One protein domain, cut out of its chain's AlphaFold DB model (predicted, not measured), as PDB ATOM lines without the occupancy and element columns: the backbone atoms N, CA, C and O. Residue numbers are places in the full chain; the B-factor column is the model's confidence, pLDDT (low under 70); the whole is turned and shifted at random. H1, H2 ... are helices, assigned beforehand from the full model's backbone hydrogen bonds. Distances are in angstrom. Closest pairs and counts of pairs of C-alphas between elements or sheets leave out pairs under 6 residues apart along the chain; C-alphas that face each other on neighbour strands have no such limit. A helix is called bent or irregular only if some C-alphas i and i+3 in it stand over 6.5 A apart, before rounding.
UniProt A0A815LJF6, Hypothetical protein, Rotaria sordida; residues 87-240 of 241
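This is residues 87 to 240 of the 241 residues of the protein "Hypothetical protein" of Rotaria sordida (UniProt A0A815LJF6). Two helical lobes are bridged by long links: the larger is built round the long helix H4, with H1, H3 and H9 packed on it at different angles, while the smaller is a loose group of H5, H6 and H7. H2 folds back on the end of H1, the short H10 follows H9 in the larger lobe, and H8 sits by itself on the returning path between the lobes. The printed part has 154 residues with ten named helices, H1 to H10 in chain order, and no named strand: the class is all helix. The whole is compact, with a radius of gyration of the C-alphas of 17.2 A and spans of 50 by 38 by 33 A.

The longest helix, H4, holds residues 133 to 150 and runs 25.5 A from C-alpha 133 at (6.515, 47.920, 89.929) to C-alpha 150 at (6.129, 22.456, 90.396). It has a kink of 39 degrees near residue 144 and is only just irregular, with C-alphas 141 and 144 6.7 A apart. Before it come H1, residues 91 to 107, 22.7 A long with a kink of 41 degrees near residue 98; H2, residues 109 to 115; and H3, residues 118 to 128, 15.2 A. After it come H5, residues 162 to 167; H6, residues 169 to 180, 16.2 A; and H7, residues 184 to 194, 16.0 A and irregular, with C-alphas 185 and 188 7.2 A apart. H8 is residues 206 to 211, H9 residues 219 to 231, 18.8 A, and H10 residues 236 to 239, ending at C-alpha 239 (-4.433, 35.270, 82.596).

H4 is the hub, touching three helices. H1 touches it at a steep tilt of 58 degrees, opposite ways, the closest C-alphas being those of Ala 95 and Ala 137, 5.2 A apart. H3 touches residues 136 to 144 of H4 about perpendicular, at 77 degrees, with C-alphas 121 and 140 closest at 6.0 A. H9 touches H4 the same way at a shallow tilt of 33 degrees, only just short of steep; the closest C-alphas, 135 and 225, are 6.5 A apart. H1 and H2 form a helical hairpin at 38 degrees, with C-alphas 105 and 112 closest at 3.9 A. H10 only just touches H9, with 3 pairs of C-alphas within 8 A, the closest being 226 and 239 at 7.7 A. H6 and H7 touch at a steep tilt of 53 degrees, opposite ways, with C-alphas 169 and 191 closest at 6.2 A. H5 and H6 touch only at the corner, and only just, with 3 pairs; C-alphas 165 and 172 are closest at 5.5 A. H5, H6 and H7 are apart from H4, and H8 touches no helix. Every O i to N i+4 pair is within hydrogen-bond range in H2, H5, H6 and H9; the counts are 11 of 13 in H1, 5 of 7 in H3, 12 of 14 in H4, 5 of 7 in H7 and 1 of 2 in H8, and H10 is too short for such a pair.

The two C-alphas farthest apart, those of Glu 131 and Ser 185, are 49.8 A apart. The printed part has no cut; the links H4 to H5 and H7 to H8, 11 residues each, are long. Mean pLDDT of the printed part is 78.8, and residues 87 to 121 and 239 to 240 are under 70.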
ATOM      1  N   SER A  87      -5.136  29.286  97.373       48.56
ATOM      2  CA  SER A  87      -4.605  30.403  96.585       48.56
ATOM      3  C   SER A  87      -5.764  31.097  95.865       48.56
ATOM      4  O   SER A  87      -6.647  30.436  95.329       48.56
ATOM      5  N   SER A  88      -5.824  32.432  95.865       43.94
ATOM      6  CA  SER A  88      -6.810  33.184  95.070       43.94
ATOM      7  C   SER A  88      -6.188  33.663  93.749       43.94
ATOM      8  O   SER A  88      -5.024  34.065  93.731       43.94
ATOM      9  N   TYR A  89      -6.943  33.603  92.639       44.00
ATOM     10  CA  TYR A  89      -6.412  33.773  91.270       44.00
ATOM     11  C   TYR A  89      -6.726  35.098  90.616       44.00
ATOM     12  O   TYR A  89      -6.241  35.374  89.519       44.00
ATOM     13  N   LYS A  90      -7.376  36.010  91.328       50.25
ATOM     14  CA  LYS A  90      -7.280  37.431  91.003       50.25
ATOM     15  C   LYS A  90      -5.882  37.969  91.334       50.25
ATOM     16  O   LYS A  90      -5.746  38.988  92.001       50.25
ATOM     17  N   MET A  91      -4.830  37.306  90.842       52.03
ATOM     18  CA  MET A  91      -3.435  37.734  90.944       52.03
ATOM     19  C   MET A  91      -3.253  39.145  90.403       52.03
ATOM     20  O   MET A  91      -2.360  39.841  90.862       52.03
ATOM     21  N   MET A  92      -4.098  39.587  89.467       48.75
ATOM     22  CA  MET A  92      -4.036  40.942  88.936       48.75
ATOM     23  C   MET A  92      -4.741  41.982  89.803       48.75
ATOM     24  O   MET A  92      -4.118  42.994  90.099       48.75
ATOM     25  N   ASP A  93      -5.963  41.734  90.286       49.69
ATOM     26  CA  ASP A  93      -6.601  42.655  91.245       49.69
ATOM     27  C   ASP A  93      -5.784  42.725  92.549       49.69
ATOM     28  O   ASP A  93      -5.625  43.796  93.140       49.69
ATOM     29  N   ALA A  94      -5.166  41.604  92.942       52.00
ATOM     30  CA  ALA A  94      -4.170  41.554  93.999       52.00
ATOM     31  C   ALA A  94      -2.903  42.332  93.613       52.00
ATOM     32  O   ALA A  94      -2.528  43.233  94.346       52.00
ATOM     33  N   ALA A  95      -2.277  42.111  92.453       51.41
ATOM     34  CA  ALA A  95      -1.089  42.867  92.029       51.41
ATOM     35  C   ALA A  95      -1.336  44.387  91.958       51.41
ATOM     36  O   ALA A  95      -0.418  45.165  92.212       51.41
ATOM     37  N   ILE A  96      -2.566  44.818  91.660       53.97
ATOM     38  CA  ILE A  96      -2.985  46.227  91.651       53.97
ATOM     39  C   ILE A  96      -3.068  46.784  93.073       53.97
ATOM     40  O   ILE A  96      -2.438  47.804  93.348       53.97
ATOM     41  N   PHE A  97      -3.761  46.102  93.991       53.56
ATOM     42  CA  PHE A  97      -3.739  46.449  95.420       53.56
ATOM     43  C   PHE A  97      -2.300  46.458  95.961       53.56
ATOM     44  O   PHE A  97      -1.900  47.301  96.760       53.56
ATOM     45  N   TRP A  98      -1.478  45.549  95.453       56.44
ATOM     46  CA  TRP A  98      -0.103  45.374  95.871       56.44
ATOM     47  C   TRP A  98       0.893  46.283  95.186       56.44
ATOM     48  O   TRP A  98       2.020  46.384  95.653       56.44
ATOM     49  N   LYS A  99       0.495  47.047  94.172       60.38
ATOM     50  CA  LYS A  99       1.286  48.191  93.728       60.38
ATOM     51  C   LYS A  99       1.524  49.145  94.902       60.38
ATOM     52  O   LYS A  99       2.650  49.596  95.081       60.38
ATOM     53  N   GLU A 100       0.510  49.369  95.740       56.91
ATOM     54  CA  GLU A 100       0.623  50.166  96.970       56.91
ATOM     55  C   GLU A 100       1.470  49.456  98.034       56.91
ATOM     56  O   GLU A 100       2.300  50.077  98.690       56.91
ATOM     57  N   ALA A 101       1.357  48.134  98.161       56.44
ATOM     58  CA  ALA A 101       2.186  47.334  99.066       56.44
ATOM     59  C   ALA A 101       3.680  47.337  98.675       56.44
ATOM     60  O   ALA A 101       4.558  47.497  99.524       56.44
ATOM     61  N   VAL A 102       3.988  47.215  97.381       59.91
ATOM     62  CA  VAL A 102       5.352  47.277  96.836       59.91
ATOM     63  C   VAL A 102       5.856  48.726  96.805       59.91
ATOM     64  O   VAL A 102       7.049  48.966  96.996       59.91
ATOM     65  N   TYR A 103       4.973  49.719  96.662       62.22
ATOM     66  CA  TYR A 103       5.296  51.128  96.904       62.22
ATOM     67  C   TYR A 103       5.689  51.355  98.369       62.22
ATOM     68  O   TYR A 103       6.753  51.917  98.638       62.22
ATOM     69  N   LEU A 104       4.903  50.850  99.323       50.56
ATOM     70  CA  LEU A 104       5.246  50.868 100.744       50.56
ATOM     71  C   LEU A 104       6.554  50.120 101.001       50.56
ATOM     72  O   LEU A 104       7.361  50.574 101.795       50.56
ATOM     73  N   GLN A 105       6.835  49.025 100.301       56.38
ATOM     74  CA  GLN A 105       8.112  48.319 100.413       56.38
ATOM     75  C   GLN A 105       9.290  49.132  99.861       56.38
ATOM     76  O   GLN A 105      10.365  49.132 100.457       56.38
ATOM     77  N   SER A 106       9.097  49.832  98.746       57.75
ATOM     78  CA  SER A 106      10.138  50.644  98.106       57.75
ATOM     79  C   SER A 106      10.489  51.874  98.944       57.75
ATOM     80  O   SER A 106      11.652  52.262  99.009       57.75
ATOM     81  N   ASN A 107       9.498  52.449  99.631       57.12
ATOM     82  CA  ASN A 107       9.665  53.638 100.470       57.12
ATOM     83  C   ASN A 107       9.919  53.304 101.954       57.12
ATOM     84  O   ASN A 107      10.550  54.081 102.667       57.12
ATOM     85  N   PHE A 108       9.489  52.128 102.420       56.94
ATOM     86  CA  PHE A 108       9.633  51.636 103.796       56.94
ATOM     87  C   PHE A 108      10.183  50.194 103.810       56.94
ATOM     88  O   PHE A 108       9.498  49.249 104.218       56.94
ATOM     89  N   PRO A 109      11.456  49.991 103.422       56.56
ATOM     90  CA  PRO A 109      12.033  48.666 103.178       56.56
ATOM     91  C   PRO A 109      12.031  47.734 104.395       56.56
ATOM     92  O   PRO A 109      11.970  46.520 104.229       56.56
ATOM     93  N   LYS A 110      12.042  48.265 105.626       50.34
ATOM     94  CA  LYS A 110      11.907  47.446 106.846       50.34
ATOM     95  C   LYS A 110      10.490  46.885 107.021       50.34
ATOM     96  O   LYS A 110      10.352  45.719 107.372       50.34
ATOM     97  N   LEU A 111       9.464  47.689 106.737       46.38
ATOM     98  CA  LEU A 111       8.057  47.299 106.851       46.38
ATOM     99  C   LEU A 111       7.665  46.336 105.724       46.38
ATOM    100  O   LEU A 111       7.096  45.278 105.978       46.38
ATOM    101  N   GLY A 112       8.061  46.643 104.487       53.06
ATOM    102  CA  GLY A 112       7.793  45.766 103.347       53.06
ATOM    103  C   GLY A 112       8.629  44.482 103.330       53.06
ATOM    104  O   GLY A 112       8.228  43.504 102.714       53.06
ATOM    105  N   LYS A 113       9.782  44.429 104.010       55.28
ATOM    106  CA  LYS A 113      10.509  43.163 104.215       55.28
ATOM    107  C   LYS A 113       9.787  42.235 105.193       55.28
ATOM    108  O   LYS A 113       9.900  41.018 105.075       55.28
ATOM    109  N   TRP A 114       9.069  42.811 106.151       50.28
ATOM    110  CA  TRP A 114       8.385  42.086 107.214       50.28
ATOM    111  C   TRP A 114       6.991  41.602 106.804       50.28
ATOM    112  O   TRP A 114       6.664  40.451 107.071       50.28
ATOM    113  N   LEU A 115       6.212  42.417 106.083       47.28
ATOM    114  CA  LEU A 115       4.875  42.017 105.626       47.28
ATOM    115  C   LEU A 115       4.901  40.846 104.623       47.28
ATOM    116  O   LEU A 115       3.919  40.114 104.533       47.28
ATOM    117  N   PHE A 116       5.995  40.675 103.867       55.50
ATOM    118  CA  PHE A 116       5.983  39.890 102.622       55.50
ATOM    119  C   PHE A 116       6.982  38.724 102.553       55.50
ATOM    120  O   PHE A 116       7.090  38.093 101.518       55.50
ATOM    121  N   GLY A 117       7.694  38.381 103.636       53.06
ATOM    122  CA  GLY A 117       8.419  37.095 103.719       53.06
ATOM    123  C   GLY A 117       9.448  36.844 102.597       53.06
ATOM    124  O   GLY A 117       9.277  35.982 101.745       53.06
ATOM    125  N   TYR A 118      10.567  37.568 102.642       50.38
ATOM    126  CA  TYR A 118      11.526  37.784 101.543       50.38
ATOM    127  C   TYR A 118      12.179  36.577 100.828       50.38
ATOM    128  O   TYR A 118      12.825  36.778  99.799       50.38
ATOM    129  N   GLU A 119      12.156  35.359 101.365       54.25
ATOM    130  CA  GLU A 119      13.167  34.368 100.956       54.25
ATOM    131  C   GLU A 119      12.823  33.545  99.711       54.25
ATOM    132  O   GLU A 119      13.658  33.444  98.812       54.25
ATOM    133  N   LEU A 120      11.596  33.028  99.599       51.06
ATOM    134  CA  LEU A 120      11.144  32.315  98.390       51.06
ATOM    135  C   LEU A 120      11.002  33.261  97.182       51.06
ATOM    136  O   LEU A 120      11.128  32.856  96.022       51.06
ATOM    137  N   GLU A 121      10.781  34.546  97.452       64.94
ATOM    138  CA  GLU A 121      10.587  35.573  96.435       64.94
ATOM    139  C   GLU A 121      11.912  36.061  95.849       64.94
ATOM    140  O   GLU A 121      11.991  36.302  94.644       64.94
ATOM    141  N   LYS A 122      12.982  36.149  96.652       70.50
ATOM    142  CA  LYS A 122      14.263  36.714  96.206       70.50
ATOM    143  C   LYS A 122      14.869  35.946  95.030       70.50
ATOM    144  O   LYS A 122      15.225  36.571  94.033       70.50
ATOM    145  N   SER A 123      14.923  34.614  95.092       79.31
ATOM    146  CA  SER A 123      15.463  33.805  93.987       79.31
ATOM    147  C   SER A 123      14.635  33.945  92.710       79.31
ATOM    148  O   SER A 123      15.174  33.967  91.603       79.31
ATOM    149  N   THR A 124      13.313  34.058  92.852       82.69
ATOM    150  CA  THR A 124      12.398  34.188  91.714       82.69
ATOM    151  C   THR A 124      12.508  35.573  91.084       82.69
ATOM    152  O   THR A 124      12.612  35.684  89.863       82.69
ATOM    153  N   VAL A 125      12.582  36.627  91.898       84.38
ATOM    154  CA  VAL A 125      12.807  38.007  91.445       84.38
ATOM    155  C   VAL A 125      14.169  38.150  90.764       84.38
ATOM    156  O   VAL A 125      14.245  38.768  89.705       84.38
ATOM    157  N   GLU A 126      15.232  37.550  91.302       86.50
ATOM    158  CA  GLU A 126      16.569  37.564  90.684       86.50
ATOM    159  C   GLU A 126      16.603  36.816  89.342       86.50
ATOM    160  O   GLU A 126      17.282  37.251  88.408       86.50
ATOM    161  N   LYS A 127      15.838  35.723  89.220       88.56
ATOM    162  CA  LYS A 127      15.708  34.949  87.976       88.56
ATOM    163  C   LYS A 127      14.880  35.683  86.919       88.56
ATOM    164  O   LYS A 127      15.259  35.700  85.749       88.56
ATOM    165  N   VAL A 128      13.744  36.262  87.308       91.00
ATOM    166  CA  VAL A 128      12.793  36.903  86.385       91.00
ATOM    167  C   VAL A 128      13.212  38.331  86.027       91.00
ATOM    168  O   VAL A 128      12.946  38.771  84.910       91.00
ATOM    169  N   LYS A 129      13.898  39.040  86.929       93.44
ATOM    170  CA  LYS A 129      14.350  40.432  86.759       93.44
ATOM    171  C   LYS A 129      13.215  41.375  86.316       93.44
ATOM    172  O   LYS A 129      13.285  41.916  85.215       93.44
ATOM    173  N   PRO A 130      12.158  41.559  87.133       92.50
ATOM    174  CA  PRO A 130      11.092  42.505  86.810       92.50
ATOM    175  C   PRO A 130      11.640  43.939  86.744       92.50
ATOM    176  O   PRO A 130      12.381  44.368  87.634       92.50
ATOM    177  N   GLU A 131      11.259  44.684  85.713       93.44
ATOM    178  CA  GLU A 131      11.722  46.049  85.432       93.44
ATOM    179  C   GLU A 131      10.725  47.115  85.903       93.44
ATOM    180  O   GLU A 131      11.094  48.276  86.064       93.44
ATOM    181  N   SER A 132       9.463  46.740  86.138       89.50
ATOM    182  CA  SER A 132       8.425  47.654  86.626       89.50
ATOM    183  C   SER A 132       7.861  47.232  87.984       89.50
ATOM    184  O   SER A 132       7.986  46.086  88.421       89.50
ATOM    185  N   LEU A 133       7.207  48.179  88.665       84.31
ATOM    186  CA  LEU A 133       6.515  47.920  89.929       84.31
ATOM    187  C   LEU A 133       5.396  46.880  89.761       84.31
ATOM    188  O   LEU A 133       5.246  45.996  90.602       84.31
ATOM    189  N   LEU A 134       4.660  46.964  88.648       85.81
ATOM    190  CA  LEU A 134       3.602  46.021  88.287       85.81
ATOM    191  C   LEU A 134       4.165  44.611  88.080       85.81
ATOM    192  O   LEU A 134       3.628  43.646  88.612       85.81
ATOM    193  N   GLU A 135       5.277  44.489  87.354       89.81
ATOM    194  CA  GLU A 135       5.941  43.201  87.141       89.81
ATOM    195  C   GLU A 135       6.472  42.602  88.439       89.81
ATOM    196  O   GLU A 135       6.376  41.396  88.651       89.81
ATOM    197  N   ARG A 136       7.027  43.431  89.325       85.31
ATOM    198  CA  ARG A 136       7.520  42.969  90.625       85.31
ATOM    199  C   ARG A 136       6.377  42.463  91.495       85.31
ATOM    200  O   ARG A 136       6.504  41.379  92.054       85.31
ATOM    201  N   ALA A 137       5.273  43.207  91.564       82.25
ATOM    202  CA  ALA A 137       4.062  42.764  92.249       82.25
ATOM    203  C   ALA A 137       3.559  41.439  91.658       82.25
ATOM    204  O   ALA A 137       3.288  40.499  92.398       82.25
ATOM    205  N   PHE A 138       3.534  41.321  90.329       86.19
ATOM    206  CA  PHE A 138       3.153  40.085  89.657       86.19
ATOM    207  C   PHE A 138       4.045  38.895  90.047       86.19
ATOM    208  O   PHE A 138       3.530  37.841  90.406       86.19
ATOM    209  N   VAL A 139       5.374  39.056  90.040       88.06
ATOM    210  CA  VAL A 139       6.315  37.988  90.428       88.06
ATOM    211  C   VAL A 139       6.108  37.548  91.873       88.06
ATOM    212  O   VAL A 139       6.101  36.349  92.137       88.06
ATOM    213  N   ILE A 140       5.925  38.501  92.790       81.19
ATOM    214  CA  ILE A 140       5.665  38.235  94.213       81.19
ATOM    215  C   ILE A 140       4.414  37.357  94.367       81.19
ATOM    216  O   ILE A 140       4.464  36.317  95.016       81.19
ATOM    217  N   PHE A 141       3.325  37.699  93.676       78.94
ATOM    218  CA  PHE A 141       2.077  36.927  93.724       78.94
ATOM    219  C   PHE A 141       2.164  35.565  93.062       78.94
ATOM    220  O   PHE A 141       1.604  34.580  93.547       78.94
ATOM    221  N   ALA A 142       2.839  35.510  91.925       86.00
ATOM    222  CA  ALA A 142       2.851  34.322  91.106       86.00
ATOM    223  C   ALA A 142       3.886  33.291  91.580       86.00
ATOM    224  O   ALA A 142       3.783  32.115  91.225       86.00
ATOM    225  N   ALA A 143       4.873  33.696  92.387       85.94
ATOM    226  CA  ALA A 143       5.942  32.815  92.853       85.94
ATOM    227  C   ALA A 143       5.427  31.659  93.731       85.94
ATOM    228  O   ALA A 143       5.760  30.513  93.409       85.94
ATOM    229  N   PRO A 144       4.576  31.878  94.758       81.75
ATOM    230  CA  PRO A 144       3.990  30.783  95.534       81.75
ATOM    231  C   PRO A 144       3.207  29.787  94.675       81.75
ATOM    232  O   PRO A 144       3.331  28.579  94.866       81.75
ATOM    233  N   TYR A 145       2.442  30.271  93.694       85.12
ATOM    234  CA  TYR A 145       1.650  29.403  92.826       85.12
ATOM    235  C   TYR A 145       2.514  28.623  91.824       85.12
ATOM    236  O   TYR A 145       2.330  27.421  91.657       85.12
ATOM    237  N   SER A 146       3.521  29.263  91.217       88.44
ATOM    238  CA  SER A 146       4.536  28.573  90.403       88.44
ATOM    239  C   SER A 146       5.217  27.462  91.208       88.44
ATOM    240  O   SER A 146       5.400  26.346  90.716       88.44
ATOM    241  N   TRP A 147       5.544  27.739  92.475       83.56
ATOM    242  CA  TRP A 147       6.115  26.745  93.375       83.56
ATOM    243  C   TRP A 147       5.137  25.604  93.664       83.56
ATOM    244  O   TRP A 147       5.534  24.442  93.566       83.56
ATOM    245  N   PHE A 148       3.869  25.910  93.951       84.25
ATOM    246  CA  PHE A 148       2.814  24.908  94.121       84.25
ATOM    247  C   PHE A 148       2.711  23.993  92.898       84.25
ATOM    248  O   PHE A 148       2.788  22.779  93.048       84.25
ATOM    249  N   LEU A 149       2.628  24.547  91.685       87.00
ATOM    250  CA  LEU A 149       2.500  23.759  90.454       87.00
ATOM    251  C   LEU A 149       3.673  22.792  90.256       87.00
ATOM    252  O   LEU A 149       3.469  21.615  89.949       87.00
ATOM    253  N   LYS A 150       4.901  23.264  90.496       85.62
ATOM    254  CA  LYS A 150       6.129  22.456  90.396       85.62
ATOM    255  C   LYS A 150       6.198  21.355  91.447       85.62
ATOM    256  O   LYS A 150       6.719  20.274  91.184       85.62
ATOM    257  N   ASN A 151       5.639  21.616  92.621       82.38
ATOM    258  CA  ASN A 151       5.682  20.716  93.765       82.38
ATOM    259  C   ASN A 151       4.319  20.088  94.063       82.38
ATOM    260  O   ASN A 151       4.117  19.601  95.166       82.38
ATOM    261  N   ARG A 152       3.387  20.054  93.098       83.44
ATOM    262  CA  ARG A 152       1.991  19.628  93.323       83.44
ATOM    263  C   ARG A 152       1.869  18.242  93.961       83.44
ATOM    264  O   ARG A 152       0.962  17.985  94.733       83.44
ATOM    265  N   HIS A 153       2.823  17.364  93.658       81.38
ATOM    266  CA  HIS A 153       2.913  16.005  94.188       81.38
ATOM    267  C   HIS A 153       3.245  15.953  95.691       81.38
ATOM    268  O   HIS A 153       3.020  14.930  96.328       81.38
ATOM    269  N   CYS A 154       3.767  17.041  96.262       78.00
ATOM    270  CA  CYS A 154       4.046  17.188  97.690       78.00
ATOM    271  C   CYS A 154       2.819  17.633  98.502       78.00
ATOM    272  O   CYS A 154       2.894  17.688  99.729       78.00
ATOM    273  N   TYR A 155       1.712  17.987  97.842       76.31
ATOM    274  CA  TYR A 155       0.496  18.469  98.488       76.31
ATOM    275  C   TYR A 155      -0.581  17.389  98.489       76.31
ATOM    276  O   TYR A 155      -0.762  16.671  97.511       76.31
ATOM    277  N   ALA A 156      -1.313  17.288  99.599       73.44
ATOM    278  CA  ALA A 156      -2.409  16.332  99.720       73.44
ATOM    279  C   ALA A 156      -3.722  16.836  99.112       73.44
ATOM    280  O   ALA A 156      -4.599  16.029  98.821       73.44
ATOM    281  N   LEU A 157      -3.865  18.153  98.946       72.56
ATOM    282  CA  LEU A 157      -5.054  18.755  98.363       72.56
ATOM    283  C   LEU A 157      -4.832  19.116  96.896       72.56
ATOM    284  O   LEU A 157      -3.737  19.563  96.540       72.56
ATOM    285  N   PRO A 158      -5.868  18.951  96.053       75.50
ATOM    286  CA  PRO A 158      -5.856  19.559  94.744       75.50
ATOM    287  C   PRO A 158      -5.855  21.082  94.902       75.50
ATOM    288  O   PRO A 158      -6.078  21.636  95.979       75.50
ATOM    289  N   GLU A 159      -5.590  21.756  93.796       83.69
ATOM    290  CA  GLU A 159      -5.646  23.204  93.710       83.69
ATOM    291  C   GLU A 159      -7.010  23.741  94.179       83.69
ATOM    292  O   GLU A 159      -8.045  23.450  93.576       83.69
ATOM    293  N   VAL A 160      -7.010  24.531  95.257       84.12
ATOM    294  CA  VAL A 160      -8.203  25.226  95.749       84.12
ATOM    295  C   VAL A 160      -8.108  26.689  95.356       84.12
ATOM    296  O   VAL A 160      -7.284  27.434  95.891       84.12
ATOM    297  N   THR A 161      -8.979  27.088  94.433       83.25
ATOM    298  CA  THR A 161      -9.068  28.459  93.932       83.25
ATOM    299  C   THR A 161     -10.194  29.221  94.617       83.25
ATOM    300  O   THR A 161     -11.214  28.638  94.990       83.25
ATOM    301  N   TYR A 162     -10.035  30.537  94.775       82.12
ATOM    302  CA  TYR A 162     -11.124  31.389  95.267       82.12
ATOM    303  C   TYR A 162     -12.330  31.340  94.321       82.12
ATOM    304  O   TYR A 162     -13.473  31.287  94.754       82.12
ATOM    305  N   GLU A 163     -12.082  31.294  93.020       82.75
ATOM    306  CA  GLU A 163     -13.085  31.236  91.964       82.75
ATOM    307  C   GLU A 163     -13.915  29.954  92.066       82.75
ATOM    308  O   GLU A 163     -15.142  30.016  91.992       82.75
ATOM    309  N   ASN A 164     -13.279  28.807  92.316       87.69
ATOM    310  CA  ASN A 164     -13.973  27.546  92.582       87.69
ATOM    311  C   ASN A 164     -14.689  27.596  93.930       87.69
ATOM    312  O   ASN A 164     -15.838  27.174  94.020       87.69
ATOM    313  N   LEU A 165     -14.067  28.176  94.960       89.62
ATOM    314  CA  LEU A 165     -14.693  28.327  96.273       89.62
ATOM    315  C   LEU A 165     -15.976  29.166  96.210       89.62
ATOM    316  O   LEU A 165     -16.912  28.882  96.943       89.62
ATOM    317  N   ILE A 166     -16.042  30.174  95.338       88.25
ATOM    318  CA  ILE A 166     -17.237  31.008  95.166       88.25
ATOM    319  C   ILE A 166     -18.241  30.390  94.185       88.25
ATOM    320  O   ILE A 166     -19.437  30.405  94.460       88.25
ATOM    321  N   SER A 167     -17.792  29.854  93.047       91.75
ATOM    322  CA  SER A 167     -18.692  29.316  92.010       91.75
ATOM    323  C   SER A 167     -19.211  27.908  92.311       91.75
ATOM    324  O   SER A 167     -20.291  27.540  91.854       91.75
ATOM    325  N   LYS A 168     -18.449  27.119  93.074       95.62
ATOM    326  CA  LYS A 168     -18.714  25.717  93.426       95.62
ATOM    327  C   LYS A 168     -18.329  25.449  94.894       95.62
ATOM    328  O   LYS A 168     -17.442  24.629  95.165       95.62
ATOM    329  N   PRO A 169     -18.957  26.146  95.859       95.31
ATOM    330  CA  PRO A 169     -18.531  26.132  97.257       95.31
ATOM    331  C   PRO A 169     -18.612  24.739  97.890       95.31
ATOM    332  O   PRO A 169     -17.663  24.317  98.543       95.31
ATOM    333  N   GLU A 170     -19.697  23.995  97.660       96.69
ATOM    334  CA  GLU A 170     -19.886  22.651  98.228       96.69
ATOM    335  C   GLU A 170     -18.863  21.638  97.702       96.69
ATOM    336  O   GLU A 170     -18.282  20.892  98.487       96.69
ATOM    337  N   GLU A 171     -18.603  21.641  96.390       95.50
ATOM    338  CA  GLU A 171     -17.607  20.769  95.755       95.50
ATOM    339  C   GLU A 171     -16.202  21.077  96.288       95.50
ATOM    340  O   GLU A 171     -15.477  20.182  96.725       95.50
ATOM    341  N   THR A 172     -15.844  22.364  96.319       93.56
ATOM    342  CA  THR A 172     -14.521  22.827  96.747       93.56
ATOM    343  C   THR A 172     -14.280  22.557  98.234       93.56
ATOM    344  O   THR A 172     -13.243  22.004  98.602       93.56
ATOM    345  N   ILE A 173     -15.237  22.901  99.104       93.31
ATOM    346  CA  ILE A 173     -15.150  22.637 100.550       93.31
ATOM    347  C   ILE A 173     -15.175  21.131 100.821       93.31
ATOM    348  O   ILE A 173     -14.419  20.661 101.668       93.31
ATOM    349  N   GLY A 174     -15.987  20.365 100.090       94.06
ATOM    350  CA  GLY A 174     -16.046  18.911 100.208       94.06
ATOM    351  C   GLY A 174     -14.695  18.251  99.943       94.06
ATOM    352  O   GLY A 174     -14.245  17.455 100.763       94.06
ATOM    353  N   ALA A 175     -13.998  18.656  98.876       90.88
ATOM    354  CA  ALA A 175     -12.648  18.171  98.584       90.88
ATOM    355  C   ALA A 175     -11.653  18.499  99.713       90.88
ATOM    356  O   ALA A 175     -10.825  17.662 100.075       90.88
ATOM    357  N   VAL A 176     -11.759  19.694 100.311       89.00
ATOM    358  CA  VAL A 176     -10.963  20.072 101.492       89.00
ATOM    359  C   VAL A 176     -11.285  19.177 102.687       89.00
ATOM    360  O   VAL A 176     -10.373  18.665 103.337       89.00
ATOM    361  N   PHE A 177     -12.568  18.957 102.971       91.56
ATOM    362  CA  PHE A 177     -13.024  18.149 104.102       91.56
ATOM    363  C   PHE A 177     -12.579  16.695 103.983       91.56
ATOM    364  O   PHE A 177     -12.090  16.146 104.970       91.56
ATOM    365  N   ASP A 178     -12.654  16.108 102.789       89.19
ATOM    366  CA  ASP A 178     -12.223  14.729 102.542       89.19
ATOM    367  C   ASP A 178     -10.747  14.520 102.893       89.19
ATOM    368  O   ASP A 178     -10.397  13.556 103.575       89.19
ATOM    369  N   VAL A 179      -9.870  15.437 102.473       83.88
ATOM    370  CA  VAL A 179      -8.430  15.323 102.759       83.88
ATOM    371  C   VAL A 179      -8.114  15.620 104.223       83.88
ATOM    372  O   VAL A 179      -7.184  15.036 104.782       83.88
ATOM    373  N   CYS A 180      -8.883  16.505 104.855       80.88
ATOM    374  CA  CYS A 180      -8.737  16.836 106.270       80.88
ATOM    375  C   CYS A 180      -9.418  15.826 107.212       80.88
ATOM    376  O   CYS A 180      -9.273  15.956 108.426       80.88
ATOM    377  N   GLY A 181     -10.163  14.844 106.693       83.56
ATOM    378  CA  GLY A 181     -10.940  13.905 107.510       83.56
ATOM    379  C   GLY A 181     -12.092  14.564 108.279       83.56
ATOM    380  O   GLY A 181     -12.485  14.078 109.338       83.56
ATOM    381  N   ILE A 182     -12.617  15.684 107.776       87.50
ATOM    382  CA  ILE A 182     -13.748  16.409 108.363       87.50
ATOM    383  C   ILE A 182     -15.048  15.836 107.791       87.50
ATOM    384  O   ILE A 182     -15.142  15.537 106.602       87.50
ATOM    385  N   SER A 183     -16.078  15.694 108.629       95.25
ATOM    386  CA  SER A 183     -17.376  15.190 108.172       95.25
ATOM    387  C   SER A 183     -18.004  16.112 107.124       95.25
ATOM    388  O   SER A 183     -18.229  17.298 107.379       95.25
ATOM    389  N   ARG A 184     -18.407  15.541 105.980       96.62
ATOM    390  CA  ARG A 184     -19.177  16.246 104.939       96.62
ATOM    391  C   ARG A 184     -20.515  16.800 105.442       96.62
ATOM    392  O   ARG A 184     -21.041  17.735 104.847       96.62
ATOM    393  N   SER A 185     -21.046  16.292 106.558       97.56
ATOM    394  CA  SER A 185     -22.262  16.838 107.181       97.56
ATOM    395  C   SER A 185     -22.113  18.295 107.642       97.56
ATOM    396  O   SER A 185     -23.120  18.958 107.857       97.56
ATOM    397  N   LEU A 186     -20.879  18.794 107.788       96.62
ATOM    398  CA  LEU A 186     -20.577  20.178 108.168       96.62
ATOM    399  C   LEU A 186     -20.450  21.126 106.959       96.62
ATOM    400  O   LEU A 186     -20.276  22.330 107.146       96.62
ATOM    401  N   ILE A 187     -20.535  20.622 105.717       96.69
ATOM    402  CA  ILE A 187     -20.423  21.451 104.503       96.69
ATOM    403  C   ILE A 187     -21.465  22.582 104.488       96.69
ATOM    404  O   ILE A 187     -21.056  23.716 104.245       96.69
ATOM    405  N   PRO A 188     -22.762  22.363 104.798       97.94
ATOM    406  CA  PRO A 188     -23.749  23.447 104.772       97.94
ATOM    407  C   PRO A 188     -23.398  24.616 105.708       97.94
ATOM    408  O   PRO A 188     -23.581  25.783 105.353       97.94
ATOM    409  N   GLU A 189     -22.839  24.320 106.884       95.06
ATOM    410  CA  GLU A 189     -22.379  25.338 107.833       95.06
ATOM    411  C   GLU A 189     -21.164  26.100 107.284       95.06
ATOM    412  O   GLU A 189     -21.137  27.333 107.300       95.06
ATOM    413  N   ALA A 190     -20.186  25.385 106.722       93.75
ATOM    414  CA  ALA A 190     -19.003  25.990 106.116       93.75
ATOM    415  C   ALA A 190     -19.346  26.876 104.904       93.75
ATOM    416  O   ALA A 190     -18.808  27.974 104.770       93.75
ATOM    417  N   VAL A 191     -20.284  26.446 104.056       96.00
ATOM    418  CA  VAL A 191     -20.803  27.249 102.938       96.00
ATOM    419  C   VAL A 191     -21.518  28.493 103.464       96.00
ATOM    420  O   VAL A 191     -21.292  29.590 102.959       96.00
ATOM    421  N   THR A 192     -22.317  28.364 104.527       95.62
ATOM    422  CA  THR A 192     -22.981  29.513 105.164       95.62
ATOM    423  C   THR A 192     -21.965  30.539 105.669       95.62
ATOM    424  O   THR A 192     -22.184  31.746 105.536       95.62
ATOM    425  N   ALA A 193     -20.819  30.088 106.189       91.06
ATOM    426  CA  ALA A 193     -19.749  30.974 106.638       91.06
ATOM    427  C   ALA A 193     -19.146  31.823 105.501       91.06
ATOM    428  O   ALA A 193     -18.697  32.938 105.771       91.06
ATOM    429  N   LEU A 194     -19.203  31.370 104.240       89.44
ATOM    430  CA  LEU A 194     -18.769  32.164 103.081       89.44
ATOM    431  C   LEU A 194     -19.637  33.408 102.858       89.44
ATOM    432  O   LEU A 194     -19.168  34.375 102.261       89.44
ATOM    433  N   ASN A 195     -20.872  33.447 103.362       90.38
ATOM    434  CA  ASN A 195     -21.719  34.637 103.240       90.38
ATOM    435  C   ASN A 195     -21.208  35.798 104.097       90.38
ATOM    436  O   ASN A 195     -21.455  36.962 103.779       90.38
ATOM    437  N   ARG A 196     -20.444  35.501 105.152       90.94
ATOM    438  CA  ARG A 196     -19.834  36.513 106.005       90.94
ATOM    439  C   ARG A 196     -18.523  37.002 105.400       90.94
ATOM    440  O   ARG A 196     -17.624  36.219 105.106       90.94
ATOM    441  N   ASP A 197     -18.374  38.316 105.309       85.19
ATOM    442  CA  ASP A 197     -17.073  38.914 105.045       85.19
ATOM    443  C   ASP A 197     -16.216  38.866 106.320       85.19
ATOM    444  O   ASP A 197     -16.419  39.629 107.267       85.19
ATOM    445  N   SER A 198     -15.269  37.927 106.368       81.31
ATOM    446  CA  SER A 198     -14.318  37.821 107.483       81.31
ATOM    447  C   SER A 198     -13.380  39.026 107.580       81.31
ATOM    448  O   SER A 198     -12.799  39.250 108.639       81.31
ATOM    449  N   GLN A 199     -13.264  39.809 106.504       80.94
ATOM    450  CA  GLN A 199     -12.442  41.009 106.406       80.94
ATOM    451  C   GLN A 199     -13.265  42.295 106.576       80.94
ATOM    452  O   GLN A 199     -12.736  43.384 106.343       80.94
ATOM    453  N   ALA A 200     -14.535  42.201 106.996       87.06
ATOM    454  CA  ALA A 200     -15.387  43.361 107.245       87.06
ATOM    455  C   ALA A 200     -14.698  44.374 108.180       87.06
ATOM    456  O   ALA A 200     -14.191  44.020 109.243       87.06
ATOM    457  N   GLY A 201     -14.676  45.645 107.769       82.25
ATOM    458  CA  GLY A 201     -14.010  46.731 108.500       82.25
ATOM    459  C   GLY A 201     -12.508  46.880 108.229       82.25
ATOM    460  O   GLY A 201     -11.920  47.874 108.650       82.25
ATOM    461  N   THR A 202     -11.883  45.954 107.498       77.38
ATOM    462  CA  THR A 202     -10.484  46.080 107.059       77.38
ATOM    463  C   THR A 202     -10.387  46.703 105.663       77.38
ATOM    464  O   THR A 202     -11.378  46.832 104.945       77.38
ATOM    465  N   VAL A 203      -9.167  47.046 105.237       72.31
ATOM    466  CA  VAL A 203      -8.890  47.500 103.860       72.31
ATOM    467  C   VAL A 203      -9.097  46.406 102.804       72.31
ATOM    468  O   VAL A 203      -9.168  46.724 101.623       72.31
ATOM    469  N   LEU A 204      -9.213  45.141 103.224       71.00
ATOM    470  CA  LEU A 204      -9.433  43.977 102.363       71.00
ATOM    471  C   LEU A 204     -10.900  43.515 102.346       71.00
ATOM    472  O   LEU A 204     -11.191  42.456 101.789       71.00
ATOM    473  N   SER A 205     -11.826  44.265 102.958       81.81
ATOM    474  CA  SER A 205     -13.250  43.911 102.930       81.81
ATOM    475  C   SER A 205     -13.795  43.909 101.499       81.81
ATOM    476  O   SER A 205     -13.327  44.670 100.645       81.81
ATOM    477  N   ARG A 206     -14.828  43.105 101.229       81.56
ATOM    478  CA  ARG A 206     -15.503  43.063  99.918       81.56
ATOM    479  C   ARG A 206     -15.975  44.447  99.493       81.56
ATOM    480  O   ARG A 206     -15.770  44.827  98.346       81.56
ATOM    481  N   ASP A 207     -16.528  45.215 100.430       85.50
ATOM    482  CA  ASP A 207     -17.020  46.572 100.178       85.50
ATOM    483  C   ASP A 207     -15.897  47.531  99.774       85.50
ATOM    484  O   ASP A 207     -16.074  48.351  98.874       85.50
ATOM    485  N   LYS A 208     -14.730  47.438 100.425       79.06
ATOM    486  CA  LYS A 208     -13.566  48.266 100.086       79.06
ATOM    487  C   LYS A 208     -12.952  47.832  98.764       79.06
ATOM    488  O   LYS A 208     -12.667  48.685  97.930       79.06
ATOM    489  N   MET A 209     -12.829  46.528  98.528       76.94
ATOM    490  CA  MET A 209     -12.317  45.982  97.271       76.94
ATOM    491  C   MET A 209     -13.225  46.310  96.081       76.94
ATOM    492  O   MET A 209     -12.719  46.610  95.006       76.94
ATOM    493  N   ALA A 210     -14.548  46.347  96.271       82.50
ATOM    494  CA  ALA A 210     -15.498  46.760  95.236       82.50
ATOM    495  C   ALA A 210     -15.332  48.231  94.810       82.50
ATOM    496  O   ALA A 210     -15.745  48.606  93.715       82.50
ATOM    497  N   GLN A 211     -14.721  49.068  95.656       80.69
ATOM    498  CA  GLN A 211     -14.423  50.473  95.351       80.69
ATOM    499  C   GLN A 211     -13.081  50.648  94.628       80.69
ATOM    500  O   GLN A 211     -12.837  51.704  94.038       80.69
ATOM    501  N   VAL A 212     -12.200  49.643  94.665       76.25
ATOM    502  CA  VAL A 212     -10.919  49.684  93.957       76.25
ATOM    503  C   VAL A 212     -11.203  49.550  92.466       76.25
ATOM    504  O   VAL A 212     -11.641  48.504  91.988       76.25
ATOM    505  N   LYS A 213     -10.952  50.623  91.709       78.19
ATOM    506  CA  LYS A 213     -11.036  50.565  90.248       78.19
ATOM    507  C   LYS A 213      -9.996  49.575  89.739       78.19
ATOM    508  O   LYS A 213      -8.808  49.729  90.032       78.19
ATOM    509  N   SER A 214     -10.447  48.591  88.964       73.50
ATOM    510  CA  SER A 214      -9.538  47.715  88.235       73.50
ATOM    511  C   SER A 214      -8.617  48.574  87.370       73.50
ATOM    512  O   SER A 214      -9.061  49.509  86.698       73.50
ATOM    513  N   LEU A 215      -7.318  48.300  87.440       75.50
ATOM    514  CA  LEU A 215      -6.341  48.938  86.580       75.50
ATOM    515  C   LEU A 215      -6.495  48.332  85.189       75.50
ATOM    516  O   LEU A 215      -6.205  47.152  84.979       75.50
ATOM    517  N   GLU A 216      -6.908  49.148  84.228       83.69
ATOM    518  CA  GLU A 216      -6.862  48.739  82.834       83.69
ATOM    519  C   GLU A 216      -5.403  48.555  82.418       83.69
ATOM    520  O   GLU A 216      -4.636  49.512  82.298       83.69
ATOM    521  N   LEU A 217      -5.001  47.301  82.219       85.56
ATOM    522  CA  LEU A 217      -3.661  47.011  81.736       85.56
ATOM    523  C   LEU A 217      -3.523  47.370  80.265       85.56
ATOM    524  O   LEU A 217      -4.299  46.898  79.422       85.56
ATOM    525  N   SER A 218      -2.457  48.110  79.955       91.06
ATOM    526  CA  SER A 218      -2.084  48.378  78.575       91.06
ATOM    527  C   SER A 218      -1.738  47.076  77.846       91.06
ATOM    528  O   SER A 218      -1.376  46.056  78.441       91.06
ATOM    529  N   ARG A 219      -1.795  47.105  76.511       91.81
ATOM    530  CA  ARG A 219      -1.356  45.971  75.681       91.81
ATOM    531  C   ARG A 219       0.101  45.584  75.963       91.81
ATOM    532  O   ARG A 219       0.440  44.403  75.901       91.81
ATOM    533  N   LEU A 220       0.944  46.571  76.267       93.25
ATOM    534  CA  LEU A 220       2.344  46.349  76.608       93.25
ATOM    535  C   LEU A 220       2.476  45.635  77.957       93.25
ATOM    536  O   LEU A 220       3.209  44.653  78.034       93.25
ATOM    537  N   ASP A 221       1.728  46.061  78.978       91.12
ATOM    538  CA  ASP A 221       1.734  45.412  80.295       91.12
ATOM    539  C   ASP A 221       1.311  43.949  80.186       91.12
ATOM    540  O   ASP A 221       2.021  43.066  80.654       91.12
ATOM    541  N   ARG A 222       0.211  43.665  79.477       90.75
ATOM    542  CA  ARG A 222      -0.267  42.286  79.262       90.75
ATOM    543  C   ARG A 222       0.789  41.417  78.588       90.75
ATOM    544  O   ARG A 222       1.036  40.298  79.028       90.75
ATOM    545  N   LYS A 223       1.446  41.939  77.547       92.88
ATOM    546  CA  LYS A 223       2.531  41.229  76.860       92.88
ATOM    547  C   LYS A 223       3.673  40.898  77.828       92.88
ATOM    548  O   LYS A 223       4.108  39.752  77.880       92.88
ATOM    549  N   ARG A 224       4.116  41.880  78.614       93.62
ATOM    550  CA  ARG A 224       5.224  41.732  79.569       93.62
ATOM    551  C   ARG A 224       4.887  40.759  80.706       93.62
ATOM    552  O   ARG A 224       5.699  39.899  81.038       93.62
ATOM    553  N   LEU A 225       3.672  40.831  81.254       91.50
ATOM    554  CA  LEU A 225       3.201  39.894  82.280       91.50
ATOM    555  C   LEU A 225       3.111  38.459  81.743       91.50
ATOM    556  O   LEU A 225       3.581  37.539  82.411       91.50
ATOM    557  N   ASN A 226       2.627  38.264  80.514       91.69
ATOM    558  CA  ASN A 226       2.611  36.946  79.868       91.69
ATOM    559  C   ASN A 226       4.032  36.388  79.654       91.69
ATOM    560  O   ASN A 226       4.282  35.199  79.859       91.69
ATOM    561  N   GLU A 227       4.996  37.234  79.281       93.69
ATOM    562  CA  GLU A 227       6.405  36.832  79.156       93.69
ATOM    563  C   GLU A 227       7.016  36.428  80.508       93.69
ATOM    564  O   GLU A 227       7.786  35.466  80.584       93.69
ATOM    565  N   ILE A 228       6.680  37.130  81.596       93.50
ATOM    566  CA  ILE A 228       7.077  36.733  82.956       93.50
ATOM    567  C   ILE A 228       6.446  35.396  83.334       93.50
ATOM    568  O   ILE A 228       7.148  34.495  83.790       93.50
ATOM    569  N   ALA A 229       5.149  35.245  83.106       92.56
ATOM    570  CA  ALA A 229       4.414  34.036  83.427       92.56
ATOM    571  C   ALA A 229       5.005  32.791  82.772       92.56
ATOM    572  O   ALA A 229       5.234  31.780  83.435       92.56
ATOM    573  N   LYS A 230       5.353  32.905  81.487       93.31
ATOM    574  CA  LYS A 230       6.025  31.843  80.739       93.31
ATOM    575  C   LYS A 230       7.372  31.471  81.363       93.31
ATOM    576  O   LYS A 230       7.675  30.290  81.499       93.31
ATOM    577  N   ARG A 231       8.167  32.457  81.804       93.62
ATOM    578  CA  ARG A 231       9.440  32.223  82.522       93.62
ATOM    579  C   ARG A 231       9.247  31.582  83.900       93.62
ATOM    580  O   ARG A 231      10.162  30.927  84.401       93.62
ATOM    581  N   MET A 232       8.079  31.777  84.503       92.62
ATOM    582  CA  MET A 232       7.664  31.158  85.761       92.62
ATOM    583  C   MET A 232       6.946  29.814  85.560       92.62
ATOM    584  O   MET A 232       6.583  29.189  86.554       92.62
ATOM    585  N   GLU A 233       6.799  29.345  84.314       93.69
ATOM    586  CA  GLU A 233       6.111  28.092  83.954       93.69
ATOM    587  C   GLU A 233       4.662  28.048  84.463       93.69
ATOM    588  O   GLU A 233       4.168  27.029  84.943       93.69
ATOM    589  N   LEU A 234       3.991  29.193  84.393       91.12
ATOM    590  CA  LEU A 234       2.596  29.341  84.772       91.12
ATOM    591  C   LEU A 234       1.665  29.000  83.597       91.12
ATOM    592  O   LEU A 234       2.004  29.328  82.456       91.12
ATOM    593  N   PRO A 235       0.495  28.380  83.841       89.38
ATOM    594  CA  PRO A 235      -0.478  28.109  82.789       89.38
ATOM    595  C   PRO A 235      -1.032  29.410  82.197       89.38
ATOM    596  O   PRO A 235      -1.115  30.428  82.872       89.38
ATOM    597  N   GLU A 236      -1.454  29.394  80.935       82.38
ATOM    598  CA  GLU A 236      -2.057  30.588  80.317       82.38
ATOM    599  C   GLU A 236      -3.420  30.936  80.935       82.38
ATOM    600  O   GLU A 236      -3.837  32.093  80.931       82.38
ATOM    601  N   SER A 237      -4.092  29.946  81.528       79.12
ATOM    602  CA  SER A 237      -5.441  30.090  82.068       79.12
ATOM    603  C   SER A 237      -5.543  31.044  83.256       79.12
ATOM    604  O   SER A 237      -6.616  31.587  83.511       79.12
ATOM    605  N   ILE A 238      -4.443  31.296  83.966       71.88
ATOM    606  CA  ILE A 238      -4.419  32.284  85.055       71.88
ATOM    607  C   ILE A 238      -4.393  33.737  84.559       71.88
ATOM    608  O   ILE A 238      -4.478  34.655  85.371       71.88
ATOM    609  N   PHE A 239      -4.338  33.955  83.241       67.69
ATOM    610  CA  PHE A 239      -4.433  35.270  82.596       67.69
ATOM    611  C   PHE A 239      -5.757  35.485  81.868       67.69
ATOM    612  O   PHE A 239      -5.843  36.382  81.031       67.69
ATOM    613  N   HIS A 240      -6.788  34.674  82.119       63.47
ATOM    614  CA  HIS A 240      -8.106  34.964  81.561       63.47
ATOM    615  C   HIS A 240      -8.674  36.225  82.234       63.47
ATOM    616  O   HIS A 240      -9.192  36.179  83.347       63.47
TER     617      HIS A 240